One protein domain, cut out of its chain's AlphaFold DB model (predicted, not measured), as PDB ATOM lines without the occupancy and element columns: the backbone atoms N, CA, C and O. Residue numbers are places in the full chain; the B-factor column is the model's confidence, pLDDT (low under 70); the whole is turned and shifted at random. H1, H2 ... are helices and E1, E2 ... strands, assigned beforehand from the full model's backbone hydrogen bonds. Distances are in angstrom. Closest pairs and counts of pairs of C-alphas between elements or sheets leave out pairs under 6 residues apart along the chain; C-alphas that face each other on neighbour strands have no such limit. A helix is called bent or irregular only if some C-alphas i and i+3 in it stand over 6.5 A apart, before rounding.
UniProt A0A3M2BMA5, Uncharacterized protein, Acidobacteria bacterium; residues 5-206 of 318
ATOM      1  N   VAL A   5      21.042  41.305  60.898       70.25
ATOM      2  CA  VAL A   5      21.070  42.531  61.702       70.25
ATOM      3  C   VAL A   5      20.549  43.689  60.870       70.25
ATOM      4  O   VAL A   5      20.920  43.812  59.702       70.25
ATOM      5  N   ARG A   6      19.702  44.518  61.498       71.50
ATOM      6  CA  ARG A   6      19.197  45.764  60.915       71.50
ATOM      7  C   ARG A   6      20.367  46.712  60.632       71.50
ATOM      8  O   ARG A   6      21.175  46.959  61.527       71.50
ATOM      9  N   GLN A   7      20.441  47.233  59.416       65.88
ATOM     10  CA  GLN A   7      21.444  48.208  58.987       65.88
ATOM     11  C   GLN A   7      20.937  49.647  59.200       65.88
ATOM     12  O   GLN A   7      19.741  49.917  59.099       65.88
ATOM     13  N   LEU A   8      21.848  50.574  59.515       55.28
ATOM     14  CA  LEU A   8      21.605  52.020  59.620       55.28
ATOM     15  C   LEU A   8      22.858  52.779  59.142       55.28
ATOM     16  O   LEU A   8      23.939  52.460  59.636       55.28
ATOM     17  N   PRO A   9      22.719  53.904  58.411       52.22
ATOM     18  CA  PRO A   9      22.123  54.042  57.075       52.22
ATOM     19  C   PRO A   9      23.003  53.431  55.960       52.22
ATOM     20  O   PRO A   9      24.181  53.175  56.171       52.22
ATOM     21  N   GLU A  10      22.424  53.218  54.775       60.16
ATOM     22  CA  GLU A  10      22.974  52.389  53.690       60.16
ATOM     23  C   GLU A  10      24.184  52.998  52.954       60.16
ATOM     24  O   GLU A  10      24.015  53.886  52.114       60.16
ATOM     25  N   PRO A  11      25.409  52.489  53.172       54.03
ATOM     26  CA  PRO A  11      26.605  53.035  52.533       54.03
ATOM     27  C   PRO A  11      26.623  52.822  51.008       54.03
ATOM     28  O   PRO A  11      27.151  53.672  50.295       54.03
ATOM     29  N   ALA A  12      26.007  51.746  50.491       58.00
ATOM     30  CA  ALA A  12      25.967  51.456  49.049       58.00
ATOM     31  C   ALA A  12      24.590  51.650  48.379       58.00
ATOM     32  O   ALA A  12      24.514  51.522  47.159       58.00
ATOM     33  N   ARG A  13      23.536  52.000  49.139       75.69
ATOM     34  CA  ARG A  13      22.198  52.414  48.639       75.69
ATOM     35  C   ARG A  13      21.409  51.351  47.874       75.69
ATOM     36  O   ARG A  13      20.728  51.642  46.894       75.69
ATOM     37  N   PHE A  14      21.544  50.099  48.284       86.81
ATOM     38  CA  PHE A  14      20.851  48.970  47.659       86.81
ATOM     39  C   PHE A  14      19.575  48.559  48.409       86.81
ATOM     40  O   PHE A  14      19.082  47.453  48.212       86.81
ATOM     41  N   TRP A  15      19.030  49.437  49.254       86.06
ATOM     42  CA  TRP A  15      17.834  49.219  50.073       86.06
ATOM     43  C   TRP A  15      17.991  48.114  51.124       86.06
ATOM     44  O   TRP A  15      17.012  47.512  51.567       86.06
ATOM     45  N   ILE A  16      19.240  47.788  51.478       87.19
ATOM     46  CA  ILE A  16      19.582  46.662  52.347       87.19
ATOM     47  C   ILE A  16      19.238  47.013  53.792       87.19
ATOM     48  O   ILE A  16      20.008  47.664  54.499       87.19
ATOM     49  N   ALA A  17      18.103  46.496  54.255       82.62
ATOM     50  CA  ALA A  17      17.670  46.637  55.636       82.62
ATOM     51  C   ALA A  17      18.317  45.591  56.552       82.62
ATOM     52  O   ALA A  17      18.620  45.894  57.706       82.62
ATOM     53  N   PHE A  18      18.544  44.370  56.058       85.69
ATOM     54  CA  PHE A  18      19.060  43.258  56.854       85.69
ATOM     55  C   PHE A  18      20.227  42.557  56.161       85.69
ATOM     56  O   PHE A  18      20.129  42.173  55.001       85.69
ATOM     57  N   ALA A  19      21.317  42.325  56.894       86.00
ATOM     58  CA  ALA A  19      22.467  41.557  56.407       86.00
ATOM     59  C   ALA A  19      22.964  40.553  57.452       86.00
ATOM     60  O   ALA A  19      22.845  40.763  58.664       86.00
ATOM     61  N   VAL A  20      23.546  39.448  56.990       77.81
ATOM     62  CA  VAL A  20      24.070  38.386  57.856       77.81
ATOM     63  C   VAL A  20      25.466  38.768  58.362       77.81
ATOM     64  O   VAL A  20      26.410  38.835  57.582       77.81
ATOM     65  N   ARG A  21      25.644  38.946  59.683       67.69
ATOM     66  CA  ARG A  21      26.929  39.398  60.285       67.69
ATOM     67  C   ARG A  21      28.149  38.543  59.938       67.69
ATOM     68  O   ARG A  21      29.277  39.013  60.039       67.69
ATOM     69  N   ARG A  22      27.948  37.250  59.688       66.38
ATOM     70  CA  ARG A  22      29.019  36.277  59.444       66.38
ATOM     71  C   ARG A  22      28.701  35.484  58.191       66.38
ATOM     72  O   ARG A  22      28.397  34.297  58.266       66.38
ATOM     73  N   TRP A  23      28.779  36.157  57.054       70.00
ATOM     74  CA  TRP A  23      28.823  35.496  55.761       70.00
ATOM     75  C   TRP A  23      30.276  35.402  55.308       70.00
ATOM     76  O   TRP A  23      30.967  36.412  55.205       70.00
ATOM     77  N   ARG A  24      30.792  34.181  55.151       66.44
ATOM     78  CA  ARG A  24      32.202  33.973  54.794       66.44
ATOM     79  C   ARG A  24      32.358  34.021  53.280       66.44
ATOM     80  O   ARG A  24      31.551  33.435  52.565       66.44
ATOM     81  N   GLY A  25      33.382  34.753  52.851       64.94
ATOM     82  CA  GLY A  25      33.553  35.217  51.481       64.94
ATOM     83  C   GLY A  25      33.990  34.150  50.482       64.94
ATOM     84  O   GLY A  25      33.920  32.946  50.719       64.94
ATOM     85  N   MET A  26      34.441  34.631  49.332       77.94
ATOM     86  CA  MET A  26      34.838  33.830  48.177       77.94
ATOM     87  C   MET A  26      36.354  33.860  47.992       77.94
ATOM     88  O   MET A  26      37.035  34.744  48.512       77.94
ATOM     89  N   ASN A  27      36.878  32.976  47.141       85.81
ATOM     90  CA  ASN A  27      38.274  33.007  46.688       85.81
ATOM     91  C   ASN A  27      38.573  34.121  45.657       85.81
ATOM     92  O   ASN A  27      39.517  33.999  44.882       85.81
ATOM     93  N   ALA A  28      37.774  35.185  45.625       88.12
ATOM     94  CA  ALA A  28      37.903  36.325  44.723       88.12
ATOM     95  C   ALA A  28      37.435  37.600  45.447       88.12
ATOM     96  O   ALA A  28      36.639  37.485  46.388       88.12
ATOM     97  N   PRO A  29      37.922  38.790  45.048       91.56
ATOM     98  CA  PRO A  29      37.488  40.035  45.665       91.56
ATOM     99  C   PRO A  29      36.025  40.323  45.314       91.56
ATOM    100  O   PRO A  29      35.568  39.999  44.215       91.56
ATOM    101  N   TRP A  30      35.302  40.934  46.244       92.94
ATOM    102  CA  TRP A  30      33.915  41.364  46.056       92.94
ATOM    103  C   TRP A  30      33.609  42.595  46.912       92.94
ATOM    104  O   TRP A  30      34.374  42.955  47.810       92.94
ATOM    105  N   THR A  31      32.501  43.255  46.607       92.25
ATOM    106  CA  THR A  31      32.032  44.448  47.309       92.25
ATOM    107  C   THR A  31      30.929  44.067  48.277       92.25
ATOM    108  O   THR A  31      29.885  43.576  47.858       92.25
ATOM    109  N   ASP A  32      31.108  44.327  49.563       90.88
ATOM    110  CA  ASP A  32      30.015  44.215  50.524       90.88
ATOM    111  C   ASP A  32      29.082  45.400  50.364       90.88
ATOM    112  O   ASP A  32      29.398  46.510  50.783       90.88
ATOM    113  N   LEU A  33      27.938  45.161  49.722       90.38
ATOM    114  CA  LEU A  33      26.938  46.192  49.461       90.38
ATOM    115  C   LEU A  33      26.213  46.627  50.741       90.38
ATOM    116  O   LEU A  33      25.704  47.744  50.795       90.38
ATOM    117  N   ALA A  34      26.174  45.796  51.785       88.31
ATOM    118  CA  ALA A  34      25.583  46.206  53.056       88.31
ATOM    119  C   ALA A  34      26.503  47.177  53.805       88.31
ATOM    120  O   ALA A  34      26.029  48.167  54.351       88.31
ATOM    121  N   GLY A  35      27.809  46.896  53.816       85.56
ATOM    122  CA  GLY A  35      28.816  47.707  54.505       85.56
ATOM    123  C   GLY A  35      29.486  48.789  53.652       85.56
ATOM    124  O   GLY A  35      30.132  49.674  54.200       85.56
ATOM    125  N   GLY A  36      29.358  48.738  52.324       88.06
ATOM    126  CA  GLY A  36      30.138  49.568  51.403       88.06
ATOM    127  C   GLY A  36      31.636  49.244  51.435       88.06
ATOM    128  O   GLY A  36      32.456  50.138  51.251       88.06
ATOM    129  N   LEU A  37      32.009  47.989  51.711       89.75
ATOM    130  CA  LEU A  37      33.394  47.593  51.997       89.75
ATOM    131  C   LEU A  37      34.011  46.756  50.875       89.75
ATOM    132  O   LEU A  37      33.352  45.916  50.261       89.75
ATOM    133  N   TYR A  38      35.314  46.924  50.662       91.81
ATOM    134  CA  TYR A  38      36.114  46.020  49.845       91.81
ATOM    135  C   TYR A  38      36.412  44.756  50.645       91.81
ATOM    136  O   TYR A  38      37.099  44.816  51.668       91.81
ATOM    137  N   HIS A  39      35.972  43.602  50.145       90.44
ATOM    138  CA  HIS A  39      36.364  42.314  50.704       90.44
ATOM    139  C   HIS A  39      37.447  41.661  49.844       90.44
ATOM    140  O   HIS A  39      37.200  41.345  48.676       90.44
ATOM    141  N   PRO A  40      38.649  41.414  50.400       88.19
ATOM    142  CA  PRO A  40      39.694  40.695  49.687       88.19
ATOM    143  C   PRO A  40      39.314  39.220  49.466       88.19
ATOM    144  O   PRO A  40      38.459  38.679  50.176       88.19
ATOM    145  N   PRO A  41      40.013  38.523  48.550       87.62
ATOM    146  CA  PRO A  41      39.924  37.073  48.441       87.62
ATOM    147  C   PRO A  41      40.149  36.400  49.797       87.62
ATOM    148  O   PRO A  41      41.086  36.727  50.531       87.62
ATOM    149  N   SER A  42      39.299  35.434  50.124       84.19
ATOM    150  CA  SER A  42      39.362  34.668  51.365       84.19
ATOM    151  C   SER A  42      39.071  33.192  51.102       84.19
ATOM    152  O   SER A  42      38.571  32.807  50.044       84.19
ATOM    153  N   ARG A  43      39.415  32.323  52.057       80.75
ATOM    154  CA  ARG A  43      39.092  30.900  51.932       80.75
ATOM    155  C   ARG A  43      37.570  30.722  52.020       80.75
ATOM    156  O   ARG A  43      37.002  31.081  53.057       80.75
ATOM    157  N   PRO A  44      36.923  30.140  50.996       79.44
ATOM    158  CA  PRO A  44      35.481  29.992  51.010       79.44
ATOM    159  C   PRO A  44      35.038  28.986  52.077       79.44
ATOM    160  O   PRO A  44      35.761  28.021  52.360       79.44
ATOM    161  N   PRO A  45      33.864  29.197  52.696       80.12
ATOM    162  CA  PRO A  45      33.300  28.224  53.617       80.12
ATOM    163  C   PRO A  45      32.901  26.941  52.873       80.12
ATOM    164  O   PRO A  45      32.643  26.954  51.672       80.12
ATOM    165  N   LEU A  46      32.825  25.824  53.603       78.62
ATOM    166  CA  LEU A  46      32.360  24.544  53.052       78.62
ATOM    167  C   LEU A  46      30.829  24.464  52.938       78.62
ATOM    168  O   LEU A  46      30.319  23.628  52.199       78.62
ATOM    169  N   ALA A  47      30.107  25.312  53.672       81.12
ATOM    170  CA  ALA A  47      28.650  25.359  53.705       81.12
ATOM    171  C   ALA A  47      28.159  26.782  54.009       81.12
ATOM    172  O   ALA A  47      28.893  27.593  54.586       81.12
ATOM    173  N   LEU A  48      26.910  27.068  53.642       81.69
ATOM    174  CA  LEU A  48      26.240  28.307  54.031       81.69
ATOM    175  C   LEU A  48      25.889  28.285  55.523       81.69
ATOM    176  O   LEU A  48      25.588  27.219  56.063       81.69
ATOM    177  N   PRO A  49      25.913  29.443  56.204       78.69
ATOM    178  CA  PRO A  49      25.380  29.521  57.552       78.69
ATOM    179  C   PRO A  49      23.870  29.260  57.520       78.69
ATOM    180  O   PRO A  49      23.157  29.833  56.701       78.69
ATOM    181  N   GLU A  50      23.370  28.444  58.447       78.69
ATOM    182  CA  GLU A  50      21.930  28.368  58.705       78.69
ATOM    183  C   GLU A  50      21.422  29.746  59.121       78.69
ATOM    184  O   GLU A  50      21.947  30.329  60.080       78.69
ATOM    185  N   LEU A  51      20.419  30.262  58.416       80.12
ATOM    186  CA  LEU A  51      19.810  31.546  58.729       80.12
ATOM    187  C   LEU A  51      18.575  31.352  59.601       80.12
ATOM    188  O   LEU A  51      17.655  30.631  59.241       80.12
ATOM    189  N   ASP A  52      18.563  32.044  60.735       76.25
ATOM    190  CA  ASP A  52      17.340  32.327  61.485       76.25
ATOM    191  C   ASP A  52      16.832  33.679  60.983       76.25
ATOM    192  O   ASP A  52      17.222  34.723  61.513       76.25
ATOM    193  N   ALA A  53      16.070  33.673  59.884       67.38
ATOM    194  CA  ALA A  53      15.573  34.912  59.293       67.38
ATOM    195  C   ALA A  53      14.595  35.639  60.235       67.38
ATOM    196  O   ALA A  53      14.469  36.856  60.151       67.38
ATOM    197  N   GLY A  54      13.966  34.935  61.185       68.94
ATOM    198  CA  GLY A  54      13.005  35.523  62.115       68.94
ATOM    199  C   GLY A  54      11.925  36.342  61.396       68.94
ATOM    200  O   GLY A  54      11.507  36.022  60.288       68.94
ATOM    201  N   ARG A  55      11.477  37.441  62.018       67.94
ATOM    202  CA  ARG A  55      10.591  38.430  61.378       67.94
ATOM    203  C   ARG A  55      11.408  39.474  60.611       67.94
ATOM    204  O   ARG A  55      11.496  40.623  61.043       67.94
ATOM    205  N   VAL A  56      12.009  39.088  59.489       78.56
ATOM    206  CA  VAL A  56      12.471  40.067  58.496       78.56
ATOM    207  C   VAL A  56      11.252  40.515  57.695       78.56
ATOM    208  O   VAL A  56      10.654  39.727  56.973       78.56
ATOM    209  N   ASP A  57      10.859  41.779  57.844       76.88
ATOM    210  CA  ASP A  57       9.737  42.351  57.094       76.88
ATOM    211  C   ASP A  57      10.196  43.199  55.895       76.88
ATOM    212  O   ASP A  57       9.360  43.769  55.195       76.88
ATOM    213  N   ASP A  58      11.503  43.287  55.633       83.06
ATOM    214  CA  ASP A  58      12.105  44.106  54.575       83.06
ATOM    215  C   ASP A  58      13.265  43.382  53.864       83.06
ATOM    216  O   ASP A  58      13.435  42.180  54.028       83.06
ATOM    217  N   LEU A  59      14.044  44.087  53.043       87.62
ATOM    218  CA  LEU A  59      15.052  43.482  52.176       87.62
ATOM    219  C   LEU A  59      16.206  42.812  52.946       87.62
ATOM    220  O   LEU A  59      16.996  43.473  53.630       87.62
ATOM    221  N   LEU A  60      16.325  41.492  52.776       90.06
ATOM    222  CA  LEU A  60      17.434  40.674  53.257       90.06
ATOM    223  C   LEU A  60      18.506  40.529  52.176       90.06
ATOM    224  O   LEU A  60      18.243  40.065  51.070       90.06
ATOM    225  N   TYR A  61      19.737  40.876  52.516       91.38
ATOM    226  CA  TYR A  61      20.886  40.762  51.634       91.38
ATOM    227  C   TYR A  61      21.589  39.409  51.767       91.38
ATOM    228  O   TYR A  61      22.003  39.010  52.861       91.38
ATOM    229  N   LEU A  62      21.772  38.744  50.626       92.19
ATOM    230  CA  LEU A  62      22.610  37.562  50.468       92.19
ATOM    231  C   LEU A  62      23.828  37.922  49.595       92.19
ATOM    232  O   LEU A  62      23.675  38.121  48.383       92.19
ATOM    233  N   PRO A  63      25.035  38.012  50.182       91.19
ATOM    234  CA  PRO A  63      26.248  38.345  49.441       91.19
ATOM    235  C   PRO A  63      26.715  37.183  48.541       91.19
ATOM    236  O   PRO A  63      26.221  36.050  48.654       91.19
ATOM    237  N   PRO A  64      27.707  37.431  47.669       91.38
ATOM    238  CA  PRO A  64      28.293  36.417  46.801       91.38
ATOM    239  C   PRO A  64      28.873  35.220  47.574       91.38
ATOM    240  O   PRO A  64      29.319  35.331  48.718       91.38
ATOM    241  N   VAL A  65      28.883  34.050  46.931       90.12
ATOM    242  CA  VAL A  65      29.364  32.781  47.499       90.12
ATOM    243  C   VAL A  65      30.305  32.089  46.518       90.12
ATOM    244  O   VAL A  65      30.340  32.415  45.337       90.12
ATOM    245  N   ALA A  66      31.065  31.101  46.990       89.00
ATOM    246  CA  ALA A  66      31.835  30.248  46.087       89.00
ATOM    247  C   ALA A  66      30.915  29.476  45.117       89.00
ATOM    248  O   ALA A  66      29.812  29.095  45.522       89.00
ATOM    249  N   PRO A  67      31.375  29.138  43.894       89.50
ATOM    250  CA  PRO A  67      30.550  28.441  42.901       89.50
ATOM    251  C   PRO A  67      29.912  27.140  43.409       89.50
ATOM    252  O   PRO A  67      28.762  26.846  43.093       89.50
ATOM    253  N   SER A  68      30.615  26.389  44.264       89.69
ATOM    254  CA  SER A  68      30.107  25.155  44.883       89.69
ATOM    255  C   SER A  68      28.894  25.369  45.799       89.69
ATOM    256  O   SER A  68      28.164  24.420  46.076       89.69
ATOM    257  N   LEU A  69      28.664  26.599  46.264       90.38
ATOM    258  CA  LEU A  69      27.556  26.980  47.139       90.38
ATOM    259  C   LEU A  69      26.451  27.759  46.413       90.38
ATOM    260  O   LEU A  69      25.418  28.024  47.027       90.38
ATOM    261  N   ALA A  70      26.616  28.094  45.127       91.12
ATOM    262  CA  ALA A  70      25.651  28.900  44.373       91.12
ATOM    263  C   ALA A  70      24.246  28.275  44.375       91.12
ATOM    264  O   ALA A  70      23.275  28.928  44.740       91.12
ATOM    265  N   ALA A  71      24.142  26.969  44.103       92.19
ATOM    266  CA  ALA A  71      22.858  26.265  44.133       92.19
ATOM    267  C   ALA A  71      22.209  26.257  45.532       92.19
ATOM    268  O   ALA A  71      20.986  26.270  45.650       92.19
ATOM    269  N   ALA A  72      23.009  26.226  46.602       91.50
ATOM    270  CA  ALA A  72      22.489  26.302  47.966       91.50
ATOM    271  C   ALA A  72      22.005  27.719  48.310       91.50
ATOM    272  O   ALA A  72      20.969  27.861  48.953       91.50
ATOM    273  N   ARG A  73      22.720  28.753  47.849       92.50
ATOM    274  CA  ARG A  73      22.350  30.164  48.024       92.50
ATOM    275  C   ARG A  73      21.039  30.464  47.305       92.50
ATOM    276  O   ARG A  73      20.159  31.078  47.895       92.50
ATOM    277  N   ASP A  74      20.888  29.984  46.077       93.44
ATOM    278  CA  ASP A  74      19.684  30.214  45.279       93.44
ATOM    279  C   ASP A  74      18.469  29.482  45.868       93.44
ATOM    280  O   ASP A  74      17.382  30.052  45.924       93.44
ATOM    281  N   ARG A  75      18.649  28.260  46.401       92.94
ATOM    282  CA  ARG A  75      17.593  27.562  47.160       92.94
ATOM    283  C   ARG A  75      17.198  28.305  48.434       92.94
ATOM    284  O   ARG A  75      16.018  28.367  48.751       92.94
ATOM    285  N   LEU A  76      18.168  28.866  49.155       91.12
ATOM    286  CA  LEU A  76      17.900  29.689  50.333       91.12
ATOM    287  C   LEU A  76      17.129  30.962  49.956       91.12
ATOM    288  O   LEU A  76      16.148  31.285  50.613       91.12
ATOM    289  N   ALA A  77      17.532  31.652  48.886       91.56
ATOM    290  CA  ALA A  77      16.812  32.816  48.373       91.56
ATOM    291  C   ALA A  77      15.368  32.464  47.974       91.56
ATOM    292  O   ALA A  77      14.449  33.197  48.325       91.56
ATOM    293  N   ALA A  78      15.164  31.324  47.303       91.19
ATOM    294  CA  ALA A  78      13.838  30.835  46.937       91.19
ATOM    295  C   ALA A  78      12.967  30.531  48.166       91.19
ATOM    296  O   ALA A  78      11.838  31.001  48.227       91.19
ATOM    297  N   ALA A  79      13.502  29.829  49.172       90.25
ATOM    298  CA  ALA A  79      12.772  29.535  50.408       90.25
ATOM    299  C   ALA A  79      12.360  30.817  51.155       90.25
ATOM    300  O   ALA A  79      11.218  30.955  51.582       90.25
ATOM    301  N   LEU A  80      13.261  31.800  51.247       88.31
ATOM    302  CA  LEU A  80      12.957  33.106  51.841       88.31
ATOM    303  C   LEU A  80      11.868  33.850  51.052       88.31
ATOM    304  O   LEU A  80      10.946  34.412  51.641       88.31
ATOM    305  N   ALA A  81      11.942  33.824  49.721       85.00
ATOM    306  CA  ALA A  81      10.935  34.424  48.855       85.00
ATOM    307  C   ALA A  81       9.553  33.757  49.014       85.00
ATOM    308  O   ALA A  81       8.544  34.463  49.041       85.00
ATOM    309  N   GLU A  82       9.497  32.429  49.166       86.69
ATOM    310  CA  GLU A  82       8.268  31.669  49.454       86.69
ATOM    311  C   GLU A  82       7.654  32.047  50.811       86.69
ATOM    312  O   GLU A  82       6.433  32.133  50.938       86.69
ATOM    313  N   GLU A  83       8.488  32.365  51.804       85.12
ATOM    314  CA  GLU A  83       8.066  32.905  53.105       85.12
ATOM    315  C   GLU A  83       7.649  34.389  53.044       85.12
ATOM    316  O   GLU A  83       7.265  34.985  54.053       85.12
ATOM    317  N   GLY A  84       7.699  35.005  51.858       82.25
ATOM    318  CA  GLY A  84       7.355  36.407  51.642       82.25
ATOM    319  C   GLY A  84       8.456  37.384  52.051       82.25
ATOM    320  O   GLY A  84       8.188  38.582  52.135       82.25
ATOM    321  N   ILE A  85       9.681  36.914  52.292       86.00
ATOM    322  CA  ILE A  85      10.835  37.744  52.648       86.00
ATOM    323  C   ILE A  85      11.519  38.222  51.357       86.00
ATOM    324  O   ILE A  85      12.029  37.401  50.593       86.00
ATOM    325  N   PRO A  86      11.575  39.539  51.081       86.88
ATOM    326  CA  PRO A  86      12.299  40.059  49.928       86.88
ATOM    327  C   PRO A  86      13.797  39.825  50.072       86.88
ATOM    328  O   PRO A  86      14.387  40.124  51.112       86.88
ATOM    329  N   VAL A  87      14.424  39.357  48.997       90.31
ATOM    330  CA  VAL A  87      15.856  39.059  48.973       90.31
ATOM    331  C   VAL A  87      16.558  39.911  47.925       90.31
ATOM    332  O   VAL A  87      16.131  39.959  46.771       90.31
ATOM    333  N   LEU A  88      17.667  40.539  48.319       93.19
ATOM    334  CA  LEU A  88      18.675  41.048  47.398       93.19
ATOM    335  C   LEU A  88      19.815  40.041  47.313       93.19
ATOM    336  O   LEU A  88      20.542  39.817  48.281       93.19
ATOM    337  N   LEU A  89      19.962  39.442  46.140       94.19
ATOM    338  CA  LEU A  89      20.992  38.471  45.829       94.19
ATOM    339  C   LEU A  89      22.110  39.150  45.044       94.19
ATOM    340  O   LEU A  89      21.885  39.633  43.934       94.19
ATOM    341  N   GLN A  90      23.322  39.157  45.591       94.50
ATOM    342  CA  GLN A  90      24.480  39.643  44.851       94.50
ATOM    343  C   GLN A  90      25.208  38.497  44.158       94.50
ATOM    344  O   GLN A  90      25.572  37.492  44.776       94.50
ATOM    345  N   LEU A  91      25.426  38.673  42.861       95.19
ATOM    346  CA  LEU A  91      26.055  37.706  41.973       95.19
ATOM    347  C   LEU A  91      27.345  38.259  41.398       95.19
ATOM    348  O   LEU A  91      27.521  39.468  41.292       95.19
ATOM    349  N   ARG A  92      28.234  37.378  40.953       93.06
ATOM    350  CA  ARG A  92      29.353  37.786  40.098       93.06
ATOM    351  C   ARG A  92      28.933  37.855  38.634       93.06
ATOM    352  O   ARG A  92      28.019  37.154  38.202       93.06
ATOM    353  N   CYS A  93      29.685  38.610  37.837       90.88
ATOM    354  CA  CYS A  93      29.633  38.460  36.382       90.88
ATOM    355  C   CYS A  93      29.862  36.993  35.976       90.88
ATOM    356  O   CYS A  93      30.746  36.325  36.521       90.88
ATOM    357  N   GLY A  94      29.045  36.506  35.040       88.25
ATOM    358  CA  GLY A  94      29.031  35.111  34.586       88.25
ATOM    359  C   GLY A  94      28.176  34.158  35.434       88.25
ATOM    360  O   GLY A  94      27.906  33.038  35.001       88.25
ATOM    361  N   GLU A  95      27.699  34.574  36.613       91.44
ATOM    362  CA  GLU A  95      26.758  33.770  37.400       91.44
ATOM    363  C   GLU A  95      25.315  33.943  36.909       91.44
ATOM    364  O   GLU A  95      24.888  35.010  36.461       91.44
ATOM    365  N   ARG A  96      24.529  32.871  37.036       89.50
ATOM    366  CA  ARG A  96      23.088  32.878  36.775       89.50
ATOM    367  C   ARG A  96      22.334  32.725  38.089       89.50
ATOM    368  O   ARG A  96      22.787  31.999  38.970       89.50
ATOM    369  N   CYS A  97      21.191  33.397  38.192       88.31
ATOM    370  CA  CYS A  97      20.251  33.232  39.296       88.31
ATOM    371  C   CYS A  97      19.224  32.156  38.938       88.31
ATOM    372  O   CYS A  97      18.574  32.268  37.899       88.31
ATOM    373  N   ALA A  98      19.047  31.154  39.798       89.62
ATOM    374  CA  ALA A  98      17.929  30.213  39.709       89.62
ATOM    375  C   ALA A  98      16.757  30.567  40.649       89.62
ATOM    376  O   ALA A  98      15.721  29.906  40.599       89.62
ATOM    377  N   ALA A  99      16.901  31.580  41.511       85.00
ATOM    378  CA  ALA A  99      15.851  31.980  42.447       85.00
ATOM    379  C   ALA A  99      14.710  32.732  41.729       85.00
ATOM    380  O   ALA A  99      14.985  33.590  40.881       85.00
ATOM    381  N   PRO A 100      13.436  32.446  42.060       82.12
ATOM    382  CA  PRO A 100      12.295  33.101  41.434       82.12
ATOM    383  C   PRO A 100      12.112  34.549  41.933       82.12
ATOM    384  O   PRO A 100      12.637  34.933  42.988       82.12
ATOM    385  N   PRO A 101      11.325  35.372  41.216       77.25
ATOM    386  CA  PRO A 101      10.793  36.620  41.757       77.25
ATOM    387  C   PRO A 101      10.050  36.382  43.089       77.25
ATOM    388  O   PRO A 101       9.431  35.328  43.242       77.25
ATOM    389  N   PRO A 102      10.053  37.342  44.034       75.88
ATOM    390  CA  PRO A 102      10.553  38.717  43.926       75.88
ATOM    391  C   PRO A 102      12.043  38.902  44.299       75.88
ATOM    392  O   PRO A 102      12.416  39.950  44.825       75.88
ATOM    393  N   THR A 103      12.916  37.922  44.036       88.88
ATOM    394  CA  THR A 103      14.368  38.090  44.239       88.88
ATOM    395  C   THR A 103      14.922  39.212  43.357       88.88
ATOM    396  O   THR A 103      14.803  39.172  42.134       88.88
ATOM    397  N   THR A 104      15.564  40.206  43.973       92.19
ATOM    398  CA  THR A 104      16.302  41.257  43.263       92.19
ATOM    399  C   THR A 104      17.747  40.822  43.091       92.19
ATOM    400  O   THR A 104      18.412  40.497  44.070       92.19
ATOM    401  N   VAL A 105      18.247  40.825  41.859       94.75
ATOM    402  CA  VAL A 105      19.616  40.404  41.542       94.75
ATOM    403  C   VAL A 105      20.480  41.623  41.246       94.75
ATOM    404  O   VAL A 105      20.120  42.441  40.402       94.75
ATOM    405  N   VAL A 106      21.635  41.715  41.906       96.06
ATOM    406  CA  VAL A 106      22.652  42.744  41.648       96.06
ATOM    407  C   VAL A 106      23.975  42.083  41.275       96.06
ATOM    408  O   VAL A 106      24.525  41.297  42.042       96.06
ATOM    409  N   TYR A 107      24.508  42.415  40.106       97.12
ATOM    410  CA  TYR A 107      25.806  41.929  39.648       97.12
ATOM    411  C   TYR A 107      26.944  42.796  40.191       97.12
ATOM    412  O   TYR A 107      26.990  43.999  39.952       97.12
ATOM    413  N   ASP A 108      27.875  42.179  40.906       95.88
ATOM    414  CA  ASP A 108      29.111  42.792  41.378       95.88
ATOM    415  C   ASP A 108      30.143  42.849  40.252       95.88
ATOM    416  O   ASP A 108      30.571  41.817  39.716       95.88
ATOM    417  N   LEU A 109      30.550  44.069  39.906       96.88
ATOM    418  CA  LEU A 109      31.539  44.320  38.866       96.88
ATOM    419  C   LEU A 109      32.975  44.430  39.406       96.88
ATOM    420  O   LEU A 109      33.889  44.616  38.607       96.88
ATOM    421  N   LEU A 110      33.222  44.291  40.718       95.25
ATOM    422  CA  LEU A 110      34.552  44.511  41.302       95.25
ATOM    423  C   LEU A 110      35.631  43.648  40.646       95.25
ATOM    424  O   LEU A 110      36.651  44.171  40.214       95.25
ATOM    425  N   GLY A 111      35.416  42.332  40.575       93.56
ATOM    426  CA  GLY A 111      36.392  41.391  40.016       93.56
ATOM    427  C   GLY A 111      36.837  41.778  38.598       93.56
ATOM    428  O   GLY A 111      38.027  42.038  38.409       93.56
ATOM    429  N   PRO A 112      35.902  41.892  37.635       95.06
ATOM    430  CA  PRO A 112      36.195  42.344  36.271       95.06
ATOM    431  C   PRO A 112      36.878  43.714  36.195       95.06
ATOM    432  O   PRO A 112      37.796  43.906  35.401       95.06
ATOM    433  N   LEU A 113      36.475  44.672  37.035       95.38
ATOM    434  CA  LEU A 113      37.086  46.005  37.065       95.38
ATOM    435  C   LEU A 113      38.527  45.971  37.598       95.38
ATOM    436  O   LEU A 113      39.375  46.722  37.119       95.38
ATOM    437  N   LEU A 114      38.823  45.092  38.561       92.88
ATOM    438  CA  LEU A 114      40.173  44.906  39.096       92.88
ATOM    439  C   LEU A 114      41.098  44.157  38.127       92.88
ATOM    440  O   LEU A 114      42.304  44.428  38.143       92.88
ATOM    441  N   SER A 115      40.574  43.212  37.336       90.94
ATOM    442  CA  SER A 115      41.345  42.448  36.340       90.94
ATOM    443  C   SER A 115      41.444  43.143  34.978       90.94
ATOM    444  O   SER A 115      42.338  42.823  34.201       90.94
ATOM    445  N   GLY A 116      40.565  44.109  34.692       90.69
ATOM    446  CA  GLY A 116      40.441  44.736  33.374       90.69
ATOM    447  C   GLY A 116      39.691  43.872  32.351       90.69
ATOM    448  O   GLY A 116      39.648  44.211  31.171       90.69
ATOM    449  N   GLU A 117      39.086  42.763  32.779       92.75
ATOM    450  CA  GLU A 117      38.389  41.808  31.915       92.75
ATOM    451  C   GLU A 117      36.932  42.232  31.692       92.75
ATOM    452  O   GLU A 117      35.989  41.644  32.217       92.75
ATOM    453  N   LEU A 118      36.725  43.276  30.889       95.31
ATOM    454  CA  LEU A 118      35.393  43.861  30.687       95.31
ATOM    455  C   LEU A 118      34.455  43.038  29.796       95.31
ATOM    456  O   LEU A 118      33.276  43.370  29.687       95.31
ATOM    457  N   ALA A 119      34.945  41.981  29.147       94.62
ATOM    458  CA  ALA A 119      34.145  41.174  28.225       94.62
ATOM    459  C   ALA A 119      32.890  40.585  28.895       94.62
ATOM    460  O   ALA A 119      31.822  40.583  28.289       94.62
ATOM    461  N   CYS A 120      32.984  40.188  30.168       93.50
ATOM    462  CA  CYS A 120      31.863  39.594  30.894       93.50
ATOM    463  C   CYS A 120      30.709  40.574  31.177       93.50
ATOM    464  O   CYS A 120      29.614  40.137  31.516       93.50
ATOM    465  N   LEU A 121      30.921  41.892  31.044       96.38
ATOM    466  CA  LEU A 121      29.853  42.891  31.196       96.38
ATOM    467  C   LEU A 121      28.836  42.779  30.052       96.38
ATOM    468  O   LEU A 121      27.655  43.025  30.268       96.38
ATOM    469  N   SER A 122      29.288  42.373  28.860       95.62
ATOM    470  CA  SER A 122      28.430  42.137  27.691       95.62
ATOM    471  C   SER A 122      27.575  40.867  27.821       95.62
ATOM    472  O   SER A 122      26.684  40.646  27.009       95.62
ATOM    473  N   GLU A 123      27.852  40.022  28.817       94.38
ATOM    474  CA  GLU A 123      27.169  38.740  29.040       94.38
ATOM    475  C   GLU A 123      26.110  38.813  30.149       94.38
ATOM    476  O   GLU A 123      25.489  37.799  30.485       94.38
ATOM    477  N   LEU A 124      25.909  39.991  30.751       94.75
ATOM    478  CA  LEU A 124      24.877  40.163  31.765       94.75
ATOM    479  C   LEU A 124      23.476  39.974  31.157       94.75
ATOM    480  O   LEU A 124      23.245  40.363  30.011       94.75
ATOM    481  N   PRO A 125      22.518  39.394  31.903       94.00
ATOM    482  CA  PRO A 125      21.148  39.279  31.424       94.00
ATOM    483  C   PRO A 125      20.510  40.648  31.170       94.00
ATOM    484  O   PRO A 125      20.653  41.567  31.977       94.00
ATOM    485  N   ALA A 126      19.721  40.760  30.101       94.19
ATOM    486  CA  ALA A 126      18.926  41.957  29.851       94.19
ATOM    487  C   ALA A 126      18.013  42.276  31.051       94.19
ATOM    488  O   ALA A 126      17.436  41.383  31.675       94.19
ATOM    489  N   GLY A 127      17.896  43.559  31.382       93.38
ATOM    490  CA  GLY A 127      17.200  44.037  32.572       93.38
ATOM    491  C   GLY A 127      18.010  43.932  33.870       93.38
ATOM    492  O   GLY A 127      17.481  44.260  34.930       93.38
ATOM    493  N   SER A 128      19.277  43.496  33.827       94.25
ATOM    494  CA  SER A 128      20.095  43.344  35.035       94.25
ATOM    495  C   SER A 128      20.335  44.663  35.767       94.25
ATOM    496  O   SER A 128      20.447  45.725  35.147       94.25
ATOM    497  N   CYS A 129      20.515  44.558  37.083       96.19
ATOM    498  CA  CYS A 129      21.080  45.613  37.913       96.19
ATOM    499  C   CYS A 129      22.544  45.284  38.217       96.19
ATOM    500  O   CYS A 129      22.860  44.144  38.558       96.19
ATOM    501  N   ALA A 130      23.432  46.269  38.129       97.12
ATOM    502  CA  ALA A 130      24.847  46.102  38.442       97.12
ATOM    503  C   ALA A 130      25.317  47.116  39.491       97.12
ATOM    504  O   ALA A 130      24.911  48.279  39.481       97.12
ATOM    505  N   ALA A 131      26.198  46.673  40.382       96.69
ATOM    506  CA  ALA A 131      26.957  47.541  41.264       96.69
ATOM    507  C   ALA A 131      28.288  47.881  40.591       96.69
ATOM    508  O   ALA A 131      29.016  46.978  40.179       96.69
ATOM    509  N   TRP A 132      28.618  49.170  40.507       97.19
ATOM    510  CA  TRP A 132      29.910  49.661  40.036       97.19
ATOM    511  C   TRP A 132      30.739  50.196  41.213       97.19
ATOM    512  O   TRP A 132      30.589  51.354  41.610       97.19
ATOM    513  N   PRO A 133      31.632  49.378  41.784       95.50
ATOM    514  CA  PRO A 133      32.574  49.803  42.809       95.50
ATOM    515  C   PRO A 133      33.469  50.922  42.304       95.50
ATOM    516  O   PRO A 133      34.122  50.767  41.274       95.50
ATOM    517  N   LEU A 134      33.548  52.027  43.034       94.00
ATOM    518  CA  LEU A 134      34.483  53.113  42.765       94.00
ATOM    519  C   LEU A 134      35.727  52.963  43.643       94.00
ATOM    520  O   LEU A 134      35.726  53.318  44.824       94.00
ATOM    521  N   VAL A 135      36.791  52.437  43.040       92.69
ATOM    522  CA  VAL A 135      38.107  52.222  43.640       92.69
ATOM    523  C   VAL A 135      39.087  53.226  43.023       92.69
ATOM    524  O   VAL A 135      39.293  53.171  41.804       92.69
ATOM    525  N   PRO A 136      39.697  54.115  43.834       91.56
ATOM    526  CA  PRO A 136      40.583  55.166  43.343       91.56
ATOM    527  C   PRO A 136      41.707  54.649  42.443       91.56
ATOM    528  O   PRO A 136      42.427  53.717  42.803       91.56
ATOM    529  N   GLY A 137      41.860  55.254  41.267       89.38
ATOM    530  CA  GLY A 137      42.872  54.912  40.266       89.38
ATOM    531  C   GLY A 137      42.648  53.593  39.522       89.38
ATOM    532  O   GLY A 137      43.424  53.281  38.617       89.38
ATOM    533  N   ILE A 138      41.616  52.820  39.872       91.62
ATOM    534  CA  ILE A 138      41.333  51.519  39.260       91.62
ATOM    535  C   ILE A 138      40.042  51.590  38.450       91.62
ATOM    536  O   ILE A 138      40.089  51.486  37.221       91.62
ATOM    537  N   SER A 139      38.914  51.811  39.128       93.44
ATOM    538  CA  SER A 139      37.567  51.757  38.548       93.44
ATOM    539  C   SER A 139      36.857  53.112  38.468       93.44
ATOM    540  O   SER A 139      35.659  53.175  38.198       93.44
ATOM    541  N   ASP A 140      37.594  54.201  38.671       91.38
ATOM    542  CA  ASP A 140      37.135  55.596  38.659       91.38
ATOM    543  C   ASP A 140      37.601  56.393  37.424       91.38
ATOM    544  O   ASP A 140      37.459  57.613  37.369       91.38
ATOM    545  N   ARG A 141      38.178  55.712  36.426       90.69
ATOM    546  CA  ARG A 141      38.726  56.345  35.220       90.69
ATOM    547  C   ARG A 141      37.622  56.607  34.183       90.69
ATOM    548  O   ARG A 141      36.916  55.659  33.829       90.69
ATOM    549  N   PRO A 142      37.502  57.824  33.616       91.75
ATOM    550  CA  PRO A 142      36.452  58.145  32.644       91.75
ATOM    551  C   PRO A 142      36.428  57.240  31.405       91.75
ATOM    552  O   PRO A 142      35.356  56.912  30.904       91.75
ATOM    553  N   GLU A 143      37.585  56.810  30.900       93.19
ATOM    554  CA  GLU A 143      37.683  55.913  29.737       93.19
ATOM    555  C   GLU A 143      37.070  54.547  30.050       93.19
ATOM    556  O   GLU A 143      36.286  54.018  29.265       93.19
ATOM    557  N   LEU A 144      37.374  54.028  31.243       95.62
ATOM    558  CA  LEU A 144      36.837  52.769  31.744       95.62
ATOM    559  C   LEU A 144      35.325  52.859  31.967       95.62
ATOM    560  O   LEU A 144      34.606  51.916  31.647       95.62
ATOM    561  N   TRP A 145      34.832  53.991  32.477       96.56
ATOM    562  CA  TRP A 145      33.394  54.212  32.615       96.56
ATOM    563  C   TRP A 145      32.696  54.200  31.260       96.56
ATOM    564  O   TRP A 145      31.717  53.479  31.104       96.56
ATOM    565  N   ARG A 146      33.202  54.941  30.264       96.62
ATOM    566  CA  ARG A 146      32.605  54.972  28.916       96.62
ATOM    567  C   ARG A 146      32.565  53.580  28.290       96.62
ATOM    568  O   ARG A 146      31.526  53.180  27.771       96.62
ATOM    569  N   GLU A 147      33.671  52.839  28.361       97.44
ATOM    570  CA  GLU A 147      33.740  51.489  27.801       97.44
ATOM    571  C   GLU A 147      32.800  50.520  28.531       97.44
ATOM    572  O   GLU A 147      32.001  49.831  27.896       97.44
ATOM    573  N   GLY A 148      32.855  50.473  29.863       97.69
ATOM    574  CA  GLY A 148      32.021  49.561  30.640       97.69
ATOM    575  C   GLY A 148      30.532  49.885  30.535       97.69
ATOM    576  O   GLY A 148      29.729  48.972  30.369       97.69
ATOM    577  N   LEU A 149      30.149  51.165  30.549       98.25
ATOM    578  CA  LEU A 149      28.757  51.587  30.367       98.25
ATOM    579  C   LEU A 149      28.240  51.288  28.958       98.25
ATOM    580  O   LEU A 149      27.085  50.899  28.815       98.25
ATOM    581  N   ALA A 150      29.077  51.407  27.920       98.06
ATOM    582  CA  ALA A 150      28.707  50.966  26.576       98.06
ATOM    583  C   ALA A 150      28.408  49.458  26.548       98.06
ATOM    584  O   ALA A 150      27.359  49.059  26.052       98.06
ATOM    585  N   ARG A 151      29.267  48.635  27.163       98.06
ATOM    586  CA  ARG A 151      29.059  47.179  27.250       98.06
ATOM    587  C   ARG A 151      27.804  46.809  28.040       98.06
ATOM    588  O   ARG A 151      27.045  45.957  27.595       98.06
ATOM    589  N   LEU A 152      27.566  47.461  29.180       98.06
ATOM    590  CA  LEU A 152      26.366  47.246  29.996       98.06
ATOM    591  C   LEU A 152      25.089  47.641  29.248       98.06
ATOM    592  O   LEU A 152      24.094  46.923  29.313       98.06
ATOM    593  N   ARG A 153      25.118  48.753  28.504       97.81
ATOM    594  CA  ARG A 153      24.008  49.159  27.636       97.81
ATOM    595  C   ARG A 153      23.750  48.106  26.561       97.81
ATOM    596  O   ARG A 153      22.600  47.737  26.350       97.81
ATOM    597  N   ASP A 154      24.799  47.612  25.908       97.44
ATOM    598  CA  ASP A 154      24.679  46.611  24.843       97.44
ATOM    599  C   ASP A 154      24.165  45.259  25.378       97.44
ATOM    600  O   ASP A 154      23.415  44.573  24.688       97.44
ATOM    601  N   ALA A 155      24.484  44.915  26.631       97.00
ATOM    602  CA  ALA A 155      23.893  43.783  27.354       97.00
ATOM    603  C   ALA A 155      22.422  44.013  27.764       97.00
ATOM    604  O   ALA A 155      21.736  43.087  28.198       97.00
ATOM    605  N   GLY A 156      21.919  45.245  27.649       97.19
ATOM    606  CA  GLY A 156      20.572  45.622  28.061       97.19
ATOM    607  C   GLY A 156      20.414  45.794  29.573       97.19
ATOM    608  O   GLY A 156      19.321  45.568  30.088       97.19
ATOM    609  N   ALA A 157      21.472  46.160  30.305       97.31
ATOM    610  CA  ALA A 157      21.378  46.444  31.736       97.31
ATOM    611  C   ALA A 157      20.402  47.603  32.003       97.31
ATOM    612  O   ALA A 157      20.487  48.659  31.378       97.31
ATOM    613  N   ALA A 158      19.487  47.415  32.956       96.69
ATOM    614  CA  ALA A 158      18.501  48.433  33.314       96.69
ATOM    615  C   ALA A 158      19.071  49.460  34.296       96.69
ATOM    616  O   ALA A 158      18.760  50.648  34.210       96.69
ATOM    617  N   VAL A 159      19.905  48.996  35.231       97.06
ATOM    618  CA  VAL A 159      20.444  49.813  36.320       97.06
ATOM    619  C   VAL A 159      21.940  49.565  36.467       97.06
ATOM    620  O   VAL A 159      22.387  48.418  36.498       97.06
ATOM    621  N   VAL A 160      22.707  50.636  36.645       97.19
ATOM    622  CA  VAL A 160      24.090  50.568  37.117       97.19
ATOM    623  C   VAL A 160      24.301  51.621  38.190       97.19
ATOM    624  O   VAL A 160      24.260  52.820  37.932       97.19
ATOM    625  N   GLN A 161      24.524  51.162  39.414       94.19
ATOM    626  CA  GLN A 161      24.665  52.037  40.564       94.19
ATOM    627  C   GLN A 161      26.111  52.056  41.033       94.19
ATOM    628  O   GLN A 161      26.676  51.019  41.386       94.19
ATOM    629  N   ALA A 162      26.704  53.247  41.052       93.62
ATOM    630  CA  ALA A 162      28.022  53.430  41.630       93.62
ATOM    631  C   ALA A 162      27.968  53.266  43.150       93.62
ATOM    632  O   ALA A 162      27.080  53.810  43.805       93.62
ATOM    633  N   CYS A 163      28.949  52.569  43.710       89.81
ATOM    634  CA  CYS A 163      29.144  52.490  45.149       89.81
ATOM    635  C   CYS A 163      30.577  52.878  45.495       89.81
ATOM    636  O   CYS A 163      31.542  52.294  44.995       89.81
ATOM    637  N   ARG A 164      30.737  53.882  46.358       87.31
ATOM    638  CA  ARG A 164      32.040  54.163  46.949       87.31
ATOM    639  C   ARG A 164      32.406  53.022  47.887       87.31
ATOM    640  O   ARG A 164      31.611  52.644  48.742       87.31
ATOM    641  N   VAL A 165      33.614  52.498  47.717       88.62
ATOM    642  CA  VAL A 165      34.082  51.358  48.498       88.62
ATOM    643  C   VAL A 165      35.124  51.807  49.508       88.62
ATOM    644  O   VAL A 165      36.139  52.410  49.154       88.62
ATOM    645  N   GLU A 166      34.883  51.507  50.777       90.00
ATOM    646  CA  GLU A 166      35.877  51.655  51.824       90.00
ATOM    647  C   GLU A 166      36.842  50.466  51.794       90.00
ATOM    648  O   GLU A 166      36.451  49.300  51.738       90.00
ATOM    649  N   ILE A 167      38.138  50.777  51.807       90.94
ATOM    650  CA  ILE A 167      39.209  49.789  51.711       90.94
ATOM    651  C   ILE A 167      40.056  49.886  52.970       90.94
ATOM    652  O   ILE A 167      40.723  50.905  53.194       90.94
ATOM    653  N   GLU A 168      40.064  48.813  53.757       91.75
ATOM    654  CA  GLU A 168      40.893  48.710  54.956       91.75
ATOM    655  C   GLU A 168      42.385  48.893  54.627       91.75
ATOM    656  O   GLU A 168      42.837  48.446  53.567       91.75
ATOM    657  N   PRO A 169      43.196  49.465  55.538       90.25
ATOM    658  CA  PRO A 169      44.612  49.737  55.279       90.25
ATOM    659  C   PRO A 169      45.405  48.522  54.769       90.25
ATOM    660  O   PRO A 169      46.124  48.621  53.779       90.25
ATOM    661  N   ALA A 170      45.226  47.344  55.380       90.00
ATOM    662  CA  ALA A 170      45.932  46.126  54.972       90.00
ATOM    663  C   ALA A 170      45.490  45.603  53.593       90.00
ATOM    664  O   ALA A 170      46.284  45.029  52.845       90.00
ATOM    665  N   ALA A 171      44.214  45.772  53.243       90.94
ATOM    666  CA  ALA A 171      43.705  45.446  51.916       90.94
ATOM    667  C   ALA A 171      44.214  46.441  50.865       90.94
ATOM    668  O   ALA A 171      44.637  46.028  49.787       90.94
ATOM    669  N   ARG A 172      44.253  47.730  51.212       91.69
ATOM    670  CA  ARG A 172      44.749  48.813  50.360       91.69
ATOM    671  C   ARG A 172      46.220  48.634  50.006       91.69
ATOM    672  O   ARG A 172      46.565  48.720  48.834       91.69
ATOM    673  N   SER A 173      47.070  48.311  50.984       88.44
ATOM    674  CA  SER A 173      48.493  48.047  50.736       88.44
ATOM    675  C   SER A 173      48.715  46.847  49.817       88.44
ATOM    676  O   SER A 173      49.578  46.907  48.947       88.44
ATOM    677  N   ARG A 174      47.923  45.773  49.964       88.88
ATOM    678  CA  ARG A 174      47.990  44.607  49.066       88.88
ATOM    679  C   ARG A 174      47.571  44.965  47.641       88.88
ATOM    680  O   ARG A 174      48.317  44.693  46.710       88.88
ATOM    681  N   LEU A 175      46.430  45.643  47.491       88.38
ATOM    682  CA  LEU A 175      45.955  46.132  46.193       88.38
ATOM    683  C   LEU A 175      46.989  47.028  45.505       88.38
ATOM    684  O   LEU A 175      47.190  46.912  44.302       88.38
ATOM    685  N   ALA A 176      47.651  47.907  46.257       88.38
ATOM    686  CA  ALA A 176      48.640  48.818  45.701       88.38
ATOM    687  C   ALA A 176      49.952  48.113  45.313       88.38
ATOM    688  O   ALA A 176      50.521  48.430  44.273       88.38
ATOM    689  N   ALA A 177      50.412  47.139  46.106       85.75
ATOM    690  CA  ALA A 177      51.645  46.391  45.838       85.75
ATOM    691  C   ALA A 177      51.578  45.557  44.547       85.75
ATOM    692  O   ALA A 177      52.592  45.334  43.891       85.75
ATOM    693  N   GLU A 178      50.383  45.113  44.164       82.19
ATOM    694  CA  GLU A 178      50.134  44.329  42.950       82.19
ATOM    695  C   GLU A 178      49.893  45.209  41.706       82.19
ATOM    696  O   GLU A 178      49.421  44.721  40.671       82.19
ATOM    697  N   ARG A 179      50.126  46.527  41.806       85.31
ATOM    698  CA  ARG A 179      49.733  47.530  40.806       85.31
ATOM    699  C   ARG A 179      50.819  48.597  40.604       85.31
ATOM    700  O   ARG A 179      51.911  48.529  41.157       85.31
ATOM    701  N   SER A 180      50.543  49.557  39.721       84.19
ATOM    702  CA  SER A 180      51.485  50.624  39.365       84.19
ATOM    703  C   SER A 180      51.585  51.706  40.448       84.19
ATOM    704  O   SER A 180      50.660  51.897  41.239       84.19
ATOM    705  N   SER A 181      52.675  52.483  40.427       84.00
ATOM    706  CA  SER A 181      52.870  53.645  41.313       84.00
ATOM    707  C   SER A 181      51.712  54.646  41.246       84.00
ATOM    708  O   SER A 181      51.262  55.139  42.271       84.00
ATOM    709  N   ARG A 182      51.137  54.865  40.057       84.12
ATOM    710  CA  ARG A 182      49.956  55.725  39.879       84.12
ATOM    711  C   ARG A 182      48.727  55.225  40.649       84.12
ATOM    712  O   ARG A 182      47.962  56.034  41.161       84.12
ATOM    713  N   VAL A 183      48.514  53.908  40.707       87.06
ATOM    714  CA  VAL A 183      47.405  53.312  41.476       87.06
ATOM    715  C   VAL A 183      47.678  53.422  42.970       87.06
ATOM    716  O   VAL A 183      46.763  53.734  43.726       87.06
ATOM    717  N   PHE A 184      48.930  53.224  43.395       89.56
ATOM    718  CA  PHE A 184      49.336  53.484  44.775       89.56
ATOM    719  C   PHE A 184      48.987  54.926  45.177       89.56
ATOM    720  O   PHE A 184      48.229  55.128  46.123       89.56
ATOM    721  N   ASP A 185      49.441  55.917  44.409       89.06
ATOM    722  CA  ASP A 185      49.183  57.326  44.715       89.06
ATOM    723  C   ASP A 185      47.680  57.629  44.770       89.06
ATOM    724  O   ASP A 185      47.216  58.291  45.695       89.06
ATOM    725  N   ALA A 186      46.885  57.084  43.846       90.31
ATOM    726  CA  ALA A 186      45.435  57.265  43.860       90.31
ATOM    727  C   ALA A 186      44.763  56.650  45.104       90.31
ATOM    728  O   ALA A 186      43.884  57.273  45.696       90.31
ATOM    729  N   LEU A 187      45.182  55.457  45.537       90.12
ATOM    730  CA  LEU A 187      44.606  54.771  46.699       90.12
ATOM    731  C   LEU A 187      44.920  55.467  48.033       90.12
ATOM    732  O   LEU A 187      44.104  55.410  48.958       90.12
ATOM    733  N   PHE A 188      46.096  56.085  48.162       90.06
ATOM    734  CA  PHE A 188      46.551  56.697  49.417       90.06
ATOM    735  C   PHE A 188      46.396  58.220  49.461       90.06
ATOM    736  O   PHE A 188      46.207  58.774  50.544       90.06
ATOM    737  N   HIS A 189      46.454  58.886  48.308       88.69
ATOM    738  CA  HIS A 189      46.518  60.345  48.196       88.69
ATOM    739  C   HIS A 189      45.502  60.931  47.205       88.69
ATOM    740  O   HIS A 189      45.376  62.152  47.113       88.69
ATOM    741  N   GLY A 190      44.773  60.092  46.465       84.06
ATOM    742  CA  GLY A 190      43.807  60.531  45.466       84.06
ATOM    743  C   GLY A 190      42.541  61.145  46.061       84.06
ATOM    744  O   GLY A 190      42.092  60.803  47.159       84.06
ATOM    745  N   THR A 191      41.925  62.041  45.291       84.62
ATOM    746  CA  THR A 191      40.579  62.541  45.577       84.62
ATOM    747  C   THR A 191      39.569  61.390  45.489       84.62
ATOM    748  O   THR A 191      39.687  60.543  44.603       84.62
ATOM    749  N   PRO A 192      38.555  61.344  46.370       83.75
ATOM    750  CA  PRO A 192      37.488  60.361  46.257       83.75
ATOM    751  C   PRO A 192      36.801  60.397  44.880       83.75
ATOM    752  O   PRO A 192      36.456  61.485  44.412       83.75
ATOM    753  N   PRO A 193      36.538  59.235  44.260       86.81
ATOM    754  CA  PRO A 193      35.795  59.152  43.011       86.81
ATOM    755  C   PRO A 193      34.415  59.813  43.098       86.81
ATOM    756  O   PRO A 193      33.697  59.654  44.089       86.81
ATOM    757  N   SER A 194      34.016  60.516  42.036       89.12
ATOM    758  CA  SER A 194      32.709  61.177  41.968       89.12
ATOM    759  C   SER A 194      31.611  60.213  41.510       89.12
ATOM    760  O   SER A 194      31.483  59.911  40.323       89.12
ATOM    761  N   GLU A 195      30.760  59.782  42.444       89.94
ATOM    762  CA  GLU A 195      29.546  59.009  42.133       89.94
ATOM    763  C   GLU A 195      28.583  59.772  41.216       89.94
ATOM    764  O   GLU A 195      27.918  59.169  40.375       89.94
ATOM    765  N   ARG A 196      28.511  61.103  41.349       90.62
ATOM    766  CA  ARG A 196      27.648  61.947  40.511       90.62
ATOM    767  C   ARG A 196      28.129  61.979  39.067       90.62
ATOM    768  O   ARG A 196      27.312  61.855  38.159       90.62
ATOM    769  N   ALA A 197      29.440  62.098  38.845       93.06
ATOM    770  CA  ALA A 197      30.006  62.071  37.499       93.06
ATOM    771  C   ALA A 197      29.729  60.727  36.805       93.06
ATOM    772  O   ALA A 197      29.295  60.711  35.651       93.06
ATOM    773  N   PHE A 198      29.888  59.612  37.527       94.62
ATOM    774  CA  PHE A 198      29.527  58.290  37.014       94.62
ATOM    775  C   PHE A 198      28.027  58.186  36.703       94.62
ATOM    776  O   PHE A 198      27.659  57.784  35.604       94.62
ATOM    777  N   ALA A 199      27.157  58.586  37.636       93.75
ATOM    778  CA  ALA A 199      25.705  58.512  37.471       93.75
ATOM    779  C   ALA A 199      25.204  59.315  36.260       93.75
ATOM    780  O   ALA A 199      24.361  58.838  35.502       93.75
ATOM    781  N   ARG A 200      25.767  60.509  36.035       94.19
ATOM    782  CA  ARG A 200      25.501  61.324  34.842       94.19
ATOM    783  C   ARG A 200      25.887  60.595  33.565       94.19
ATOM    784  O   ARG A 200      25.122  60.589  32.603       94.19
ATOM    785  N   LEU A 201      27.066  59.977  33.546       95.69
ATOM    786  CA  LEU A 201      27.517  59.226  32.383       95.69
ATOM    787  C   LEU A 201      26.633  57.992  32.141       95.69
ATOM    788  O   LEU A 201      26.202  57.785  31.012       95.69
ATOM    789  N   ALA A 202      26.281  57.237  33.184       96.19
ATOM    790  CA  ALA A 202      25.351  56.110  33.090       96.19
ATOM    791  C   ALA A 202      23.998  56.532  32.494       96.19
ATOM    792  O   ALA A 202      23.518  55.909  31.545       96.19
ATOM    793  N   HIS A 203      23.448  57.653  32.968       94.88
ATOM    794  CA  HIS A 203      22.202  58.210  32.455       94.88
ATOM    795  C   HIS A 203      22.289  58.591  30.968       94.88
ATOM    796  O   HIS A 203      21.382  58.269  30.202       94.88
ATOM    797  N   ARG A 204      23.402  59.188  30.512       95.25
ATOM    798  CA  ARG A 204      23.634  59.478  29.078       95.25
ATOM    799  C   ARG A 204      23.698  58.217  28.213       95.25
ATOM    800  O   ARG A 204      23.379  58.278  27.030       95.25
ATOM    801  N   HIS A 205      24.097  57.085  28.790       95.50
ATOM    802  CA  HIS A 205      24.063  55.779  28.130       95.50
ATOM    803  C   HIS A 205      22.674  55.114  28.169       95.50
ATOM    804  O   HIS A 205      22.527  54.010  27.649       95.50
ATOM    805  N   GLY A 206      21.658  55.772  28.743       95.56
ATOM    806  CA  GLY A 206      20.298  55.246  28.865       95.56
ATOM    807  C   GLY A 206      20.117  54.239  30.003       95.56
ATOM    808  O   GLY A 206      19.098  53.557  30.042       95.56
TER     809      GLY A 206
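AT A GLANCE: This is residues 5 to 206 of the 318 residues of an uncharacterized protein of Acidobacteria bacterium (UniProt A0A3M2BMA5). A parallel sheet of six strands is curled like part of a barrel, with H1, H3, H4 and H7 around its outside and the small hairpin of E2 and E3 inside the curl, near the last residues of the strands. Past those strand ends, a hairpin of two helices, H5 and H6, makes one end of the domain, far from the mean of the C-alphas. The printed part has 202 residues with seven named helices and eight named strands, in the order E1 E2 E3 E4 H1 E5 E6 H2 H3 E7 H4 E8 H5 H6 H7, and its class is mixed, helices and strands. The large sheet has the order E1 E4 E5 E6 E7 E8. The whole is compact, with a radius of gyration of the C-alphas of 16.6 A and spans of 48 by 37 by 32 A.

HOW THE PARTS SIT: Residues 5 to 6 make a short antiparallel pairing with residues 18 to 19 of E1, which is residues 18 to 20 and an edge strand of the large sheet. E2, residues 30 to 32, and E3, residues 37 to 39, form an antiparallel hairpin, with N 32 and O 37 2.8 A apart. E4, residues 60 to 62, is parallel to E1, with N 61 and O 18 2.8 A apart. H1, residues 67 to 82, is on the sheet at a height of 9.9 A, over E5, residues 87 to 92, and only just over E4, with 3 C-alphas; it runs along the strands, at 18 degrees to E5 on the local plane. E4 and E5 are parallel neighbours, with N 62 and O 88 within hydrogen-bond range at 2.9 A. E6, residues 104 to 108, is parallel to E5, with N 91 and O 106 2.9 A apart. H2, residues 110 to 115, only grazes the sheet; its closest C-alphas to E2 are those of Leu 110 and Trp 30, 5.7 A apart. H3, residues 118 to 123, is not on the sheet. E7, residues 129 to 134, is parallel to E6, with N 107 and O 129 2.8 A apart. H4, residues 142 to 154, touches H3 at a shallow tilt of 18 degrees, the same way, closest at the C-alphas of Ser 122 and Arg 151, 5.1 A. E8, residues 159 to 164, is the other edge strand, parallel to E7, with N 132 and O 161 2.8 A apart. E4, H1, E5, then E6, H2, H3, E7, then E7, H4, E8 are strand-helix-strand units, parallel neighbour strands with helices between, each with a right-handed crossover. H5, residues 169 to 177, and H6, residues 181 to 189, form a helical hairpin at a shallow tilt of 19 degrees, closest at the C-alphas of Ala 176 and Phe 184, 4.8 A. H7, residues 195 to 204, is over E8 at a height of 9.1 A and touches residues 145 to 149 of H4 at a steep tilt of 43 degrees. H1, H4 and H7 are on one face of the sheet, two layers in all. Every O i to N i+4 pair is within hydrogen-bond range in H2, H4, H5, H6 and H7; H1 has 10 of 12, and H3 has 0 of 2 but 3 of 3 O i to N i+3 pairs.

IN THESE COORDINATES: E1 begins at C-alpha 18, (19.060, 43.258, 56.854). H1 is 23.4 A long and irregular, with C-alphas 68 and 71 7.4 A apart. E5, E7 and E8 measure 16.2 A, 16.1 A and 16.3 A, and H4 measures 18.2 A. H7, 14.3 A long, ends at C-alpha 204, (23.634, 59.478, 29.078).

THE WHOLE: The C-alphas of Glu 83 and Ser 181 are the two farthest apart, at 50.8 A. The printed part has no cut. The links E3 to E4, of 20 residues, and E5 to E6, of 11, are long. The sheet is strongly twisted. The mean pLDDT of the printed part is 88.1, with residues 7 to 12, 21 to 22, 24 to 25 and 53 to 55 under 70.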